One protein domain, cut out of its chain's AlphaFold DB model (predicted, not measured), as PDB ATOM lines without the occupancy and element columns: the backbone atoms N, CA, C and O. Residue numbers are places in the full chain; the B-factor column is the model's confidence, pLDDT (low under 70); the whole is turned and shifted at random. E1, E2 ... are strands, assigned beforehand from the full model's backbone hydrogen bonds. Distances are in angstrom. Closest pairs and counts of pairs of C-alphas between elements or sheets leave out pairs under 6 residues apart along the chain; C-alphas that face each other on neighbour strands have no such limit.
ATOM      1  N   MET A  29      48.714 -45.596  26.989       91.69
ATOM      2  CA  MET A  29      49.654 -46.397  27.767       91.69
ATOM      3  C   MET A  29      49.138 -47.831  27.903       91.69
ATOM      4  O   MET A  29      48.009 -48.048  28.341       91.69
ATOM      5  N   HIS A  30      49.985 -48.812  27.599       91.62
ATOM      6  CA  HIS A  30      49.705 -50.227  27.835       91.62
ATOM      7  C   HIS A  30      50.968 -50.951  28.308       91.62
ATOM      8  O   HIS A  30      52.072 -50.663  27.850       91.62
ATOM      9  N   CYS A  31      50.820 -51.867  29.267       90.12
ATOM     10  CA  CYS A  31      51.936 -52.596  29.887       90.12
ATOM     11  C   CYS A  31      53.085 -51.699  30.388       90.12
ATOM     12  O   CYS A  31      54.249 -52.084  30.344       90.12
ATOM     13  N   GLY A  32      52.752 -50.493  30.854       87.38
ATOM     14  CA  GLY A  32      53.718 -49.529  31.387       87.38
ATOM     15  C   GLY A  32      54.456 -48.692  30.338       87.38
ATOM     16  O   GLY A  32      55.300 -47.881  30.713       87.38
ATOM     17  N   HIS A  33      54.124 -48.826  29.050       88.44
ATOM     18  CA  HIS A  33      54.782 -48.112  27.955       88.44
ATOM     19  C   HIS A  33      53.775 -47.437  27.017       88.44
ATOM     20  O   HIS A  33      52.622 -47.858  26.921       88.44
ATOM     21  N   ALA A  34      54.217 -46.388  26.321       91.38
ATOM     22  CA  ALA A  34      53.421 -45.769  25.268       91.38
ATOM     23  C   ALA A  34      53.286 -46.726  24.081       91.38
ATOM     24  O   ALA A  34      54.251 -47.371  23.666       91.38
ATOM     25  N   MET A  35      52.077 -46.831  23.546       91.69
ATOM     26  CA  MET A  35      51.806 -47.580  22.320       91.69
ATOM     27  C   MET A  35      52.325 -46.809  21.097       91.69
ATOM     28  O   MET A  35      52.551 -45.603  21.173       91.69
ATOM     29  N   HIS A  36      52.517 -47.491  19.969       89.31
ATOM     30  CA  HIS A  36      52.931 -46.850  18.717       89.31
ATOM     31  C   HIS A  36      51.842 -46.887  17.668       89.31
ATOM     32  O   HIS A  36      51.022 -47.798  17.655       89.31
ATOM     33  N   ILE A  37      51.872 -45.930  16.752       90.31
ATOM     34  CA  ILE A  37      51.033 -45.984  15.562       90.31
ATOM     35  C   ILE A  37      51.520 -47.106  14.641       90.31
ATOM     36  O   ILE A  37      52.721 -47.263  14.406       90.31
ATOM     37  N   ALA A  38      50.578 -47.883  14.126       89.69
ATOM     38  CA  ALA A  38      50.765 -48.796  13.013       89.69
ATOM     39  C   ALA A  38      49.496 -48.818  12.158       89.69
ATOM     40  O   ALA A  38      48.414 -48.478  12.629       89.69
ATOM     41  N   GLU A  39      49.627 -49.234  10.906       88.81
ATOM     42  CA  GLU A  39      48.482 -49.472  10.035       88.81
ATOM     43  C   GLU A  39      48.128 -50.959  10.061       88.81
ATOM     44  O   GLU A  39      48.981 -51.821   9.829       88.81
ATOM     45  N   SER A  40      46.866 -51.269  10.347       84.06
ATOM     46  CA  SER A  40      46.313 -52.619  10.276       84.06
ATOM     47  C   SER A  40      45.043 -52.591   9.440       84.06
ATOM     48  O   SER A  40      44.152 -51.787   9.690       84.06
ATOM     49  N   ASN A  41      44.959 -53.444   8.416       84.75
ATOM     50  CA  ASN A  41      43.797 -53.529   7.519       84.75
ATOM     51  C   ASN A  41      43.361 -52.174   6.914       84.75
ATOM     52  O   ASN A  41      42.173 -51.933   6.721       84.75
ATOM     53  N   GLY A  42      44.314 -51.279   6.629       84.38
ATOM     54  CA  GLY A  42      44.032 -49.947   6.079       84.38
ATOM     55  C   GLY A  42      43.484 -48.937   7.094       84.38
ATOM     56  O   GLY A  42      43.027 -47.868   6.700       84.38
ATOM     57  N   GLN A  43      43.524 -49.257   8.389       86.62
ATOM     58  CA  GLN A  43      43.187 -48.339   9.470       86.62
ATOM     59  C   GLN A  43      44.422 -48.070  10.325       86.62
ATOM     60  O   GLN A  43      45.184 -48.976  10.663       86.62
ATOM     61  N   THR A  44      44.621 -46.810  10.687       90.00
ATOM     62  CA  THR A  44      45.639 -46.425  11.660       90.00
ATOM     63  C   THR A  44      45.178 -46.837  13.061       90.00
ATOM     64  O   THR A  44      44.051 -46.552  13.465       90.00
ATOM     65  N   GLU A  45      46.044 -47.500  13.822       93.38
ATOM     66  CA  GLU A  45      45.765 -47.972  15.179       93.38
ATOM     67  C   GLU A  45      46.998 -47.822  16.081       93.38
ATOM     68  O   GLU A  45      48.145 -47.965  15.652       93.38
ATOM     69  N   TRP A  46      46.764 -47.606  17.371       93.06
ATOM     70  CA  TRP A  46      47.778 -47.740  18.406       93.06
ATOM     71  C   TRP A  46      48.011 -49.213  18.709       93.06
ATOM     72  O   TRP A  46      47.086 -49.922  19.094       93.06
ATOM     73  N   ASN A  47      49.251 -49.666  18.602       92.31
ATOM     74  CA  ASN A  47      49.662 -51.040  18.838       92.31
ATOM     75  C   ASN A  47      50.653 -51.118  20.001       92.31
ATOM     76  O   ASN A  47      51.529 -50.265  20.182       92.31
ATOM     77  N   CYS A  48      50.509 -52.156  20.820       91.38
ATOM     78  CA  CYS A  48      51.480 -52.461  21.855       91.38
ATOM     79  C   CYS A  48      52.749 -53.035  21.217       91.38
ATOM     80  O   CYS A  48      52.695 -53.953  20.401       91.38
ATOM     81  N   TRP A  49      53.911 -52.579  21.680       86.56
ATOM     82  CA  TRP A  49      55.215 -53.053  21.214       86.56
ATOM     83  C   TRP A  49      55.508 -54.532  21.500       86.56
ATOM     84  O   TRP A  49      56.441 -55.104  20.928       86.56
ATOM     85  N   MET A  50      54.722 -55.160  22.378       86.69
ATOM     86  CA  MET A  50      54.768 -56.606  22.604       86.69
ATOM     87  C   MET A  50      54.074 -57.413  21.501       86.69
ATOM     88  O   MET A  50      54.285 -58.621  21.418       86.69
ATOM     89  N   GLY A  51      53.305 -56.758  20.630       81.62
ATOM     90  CA  GLY A  51      52.690 -57.352  19.452       81.62
ATOM     91  C   GLY A  51      51.172 -57.155  19.382       81.62
ATOM     92  O   GLY A  51      50.539 -56.742  20.361       81.62
ATOM     93  N   PRO A  52      50.566 -57.510  18.235       77.12
ATOM     94  CA  PRO A  52      49.156 -57.242  17.933       77.12
ATOM     95  C   PRO A  52      48.166 -57.999  18.833       77.12
ATOM     96  O   PRO A  52      47.030 -57.565  18.996       77.12
ATOM     97  N   ASN A  53      48.593 -59.106  19.452       87.25
ATOM     98  CA  ASN A  53      47.772 -59.880  20.391       87.25
ATOM     99  C   ASN A  53      47.825 -59.349  21.834       87.25
ATOM    100  O   ASN A  53      47.097 -59.850  22.684       87.25
ATOM    101  N   CYS A  54      48.693 -58.376  22.131       91.12
ATOM    102  CA  CYS A  54      48.799 -57.813  23.476       91.12
ATOM    103  C   CYS A  54      47.823 -56.654  23.680       91.12
ATOM    104  O   CYS A  54      47.075 -56.633  24.653       91.12
ATOM    105  N   GLY A  55      47.821 -55.690  22.760       89.88
ATOM    106  CA  GLY A  55      46.949 -54.530  22.862       89.88
ATOM    107  C   GLY A  55      46.913 -53.737  21.569       89.88
ATOM    108  O   GLY A  55      47.964 -53.413  21.012       89.88
ATOM    109  N   LYS A  56      45.697 -53.410  21.131       92.94
ATOM    110  CA  LYS A  56      45.413 -52.522  20.006       92.94
ATOM    111  C   LYS A  56      44.267 -51.586  20.361       92.94
ATOM    112  O   LYS A  56      43.312 -52.008  21.012       92.94
ATOM    113  N   VAL A  57      44.383 -50.330  19.960       92.25
ATOM    114  CA  VAL A  57      43.352 -49.310  20.159       92.25
ATOM    115  C   VAL A  57      43.210 -48.529  18.854       92.25
ATOM    116  O   VAL A  57      44.231 -48.092  18.325       92.25
ATOM    117  N   PRO A  58      41.993 -48.321  18.328       92.31
ATOM    118  CA  PRO A  58      41.795 -47.514  17.128       92.31
ATOM    119  C   PRO A  58      42.393 -46.109  17.275       92.31
ATOM    120  O   PRO A  58      42.297 -45.497  18.344       92.31
ATOM    121  N   PHE A  59      43.012 -45.581  16.217       92.62
ATOM    122  CA  PHE A  59      43.385 -44.171  16.190       92.62
ATOM    123  C   PHE A  59      42.179 -43.330  15.762       92.62
ATOM    124  O   PHE A  59      41.636 -43.495  14.672       92.62
ATOM    125  N   GLU A  60      41.775 -42.395  16.617       91.12
ATOM    126  CA  GLU A  60      40.721 -41.436  16.303       91.12
ATOM    127  C   GLU A  60      41.301 -40.207  15.596       91.12
ATOM    128  O   GLU A  60      41.864 -39.303  16.226       91.12
ATOM    129  N   ALA A  61      41.131 -40.157  14.277       88.69
ATOM    130  CA  ALA A  61      41.514 -39.002  13.480       88.69
ATOM    131  C   ALA A  61      40.706 -37.752  13.880       88.69
ATOM    132  O   ALA A  61      39.494 -37.806  14.082       88.69
ATOM    133  N   LYS A  62      41.383 -36.599  13.973       90.50
ATOM    134  CA  LYS A  62      40.756 -35.274  14.174       90.50
ATOM    135  C   LYS A  62      40.751 -34.417  12.900       90.50
ATOM    136  O   LYS A  62      40.371 -33.254  12.950       90.50
ATOM    137  N   CYS A  63      41.204 -34.976  11.780       92.06
ATOM    138  CA  CYS A  63      41.184 -34.366  10.452       92.06
ATOM    139  C   CYS A  63      41.058 -35.457   9.376       92.06
ATOM    140  O   CYS A  63      41.295 -36.629   9.664       92.06
ATOM    141  N   ASP A  64      40.727 -35.068   8.143       88.88
ATOM    142  CA  ASP A  64      40.431 -35.996   7.035       88.88
ATOM    143  C   ASP A  64      41.643 -36.799   6.546       88.88
ATOM    144  O   ASP A  64      41.510 -37.838   5.906       88.88
ATOM    145  N   SER A  65      42.854 -36.309   6.804       88.69
ATOM    146  CA  SER A  65      44.098 -36.951   6.372       88.69
ATOM    147  C   SER A  65      45.156 -36.787   7.460       88.69
ATOM    148  O   SER A  65      45.987 -35.882   7.378       88.69
ATOM    149  N   PRO A  66      45.109 -37.590   8.533       90.50
ATOM    150  CA  PRO A  66      46.085 -37.513   9.609       90.50
ATOM    151  C   PRO A  66      47.443 -38.066   9.151       90.50
ATOM    152  O   PRO A  66      47.523 -39.150   8.587       90.50
ATOM    153  N   SER A  67      48.521 -37.333   9.432       91.12
ATOM    154  CA  SER A  67      49.902 -37.779   9.198       91.12
ATOM    155  C   SER A  67      50.698 -37.593  10.482       91.12
ATOM    156  O   SER A  67      51.157 -36.492  10.781       91.12
ATOM    157  N   LEU A  68      50.761 -38.638  11.307       90.62
ATOM    158  CA  LEU A  68      51.324 -38.561  12.654       90.62
ATOM    159  C   LEU A  68      52.836 -38.758  12.639       90.62
ATOM    160  O   LEU A  68      53.343 -39.771  12.164       90.62
ATOM    161  N   THR A  69      53.537 -37.822  13.262       90.75
ATOM    162  CA  THR A  69      54.982 -37.900  13.495       90.75
ATOM    163  C   THR A  69      55.262 -37.856  14.991       90.75
ATOM    164  O   THR A  69      54.647 -37.035  15.673       90.75
ATOM    165  N   PRO A  70      56.129 -38.734  15.526       90.44
ATOM    166  CA  PRO A  70      56.541 -38.648  16.920       90.44
ATOM    167  C   PRO A  70      57.255 -37.318  17.184       90.44
ATOM    168  O   PRO A  70      58.020 -36.848  16.340       90.44
ATOM    169  N   VAL A  71      56.986 -36.737  18.354       86.44
ATOM    170  CA  VAL A  71      57.734 -35.600  18.916       86.44
ATOM    171  C   VAL A  71      58.884 -36.117  19.773       86.44
ATOM    172  O   VAL A  71      58.727 -37.214  20.374       86.44
TER     173      VAL A  71
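AT A GLANCE: This is residues 29 to 71 of the 71 residues of an uncharacterized protein of Heimdallarchaeota archaeon (strain LC_2) (UniProt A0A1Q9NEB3). What is the picture? There is little regular structure: a small sheet of three strands, with a short pairing of residues 29 to 30 with 33 to 34 before it and a loop, residues 59 to 67, leading away to E4. How is it built? The 43 printed residues hold no named helix and strands E1, E2, E3, E4 in that order, 16 residues, class all strand; E1 E2 E3 form a meander, each strand the antiparallel neighbour of the one before. The whole is flat, 30 by 25 by 13 A, and only just compact, close to loose, with a radius of gyration of the C-alphas of 10.7 A.

HOW THE PARTS SIT: How do E1, residues 36 to 40, and E2, residues 43 to 47, pair? This antiparallel hairpin has N 38 and O 45 within hydrogen-bond range, 2.9 A. What follows? E3, residues 56 to 58, forms an antiparallel hairpin with E2, with N 46 to O 57 at 2.7 A. E4, residues 68 to 70, pairs with no named strand; its closest C-alpha pair with E1 is Ile 37 and Leu 68, 8.0 A.

IN THESE COORDINATES: Where does E1 begin? C-alpha 36 is at (52.931, -46.850, 18.717); E1 spans 12.2 A and E2 11.7 A. Where does E4 end? C-alpha 70 is at (56.541, -38.648, 16.920).

THE WHOLE: How far does it reach? The two farthest C-alphas, of Gly 32 and Asp 64, are 30.9 A apart. Is it whole? The printed part has no cut, no link is long, and no printed residue is under 70 in pLDDT.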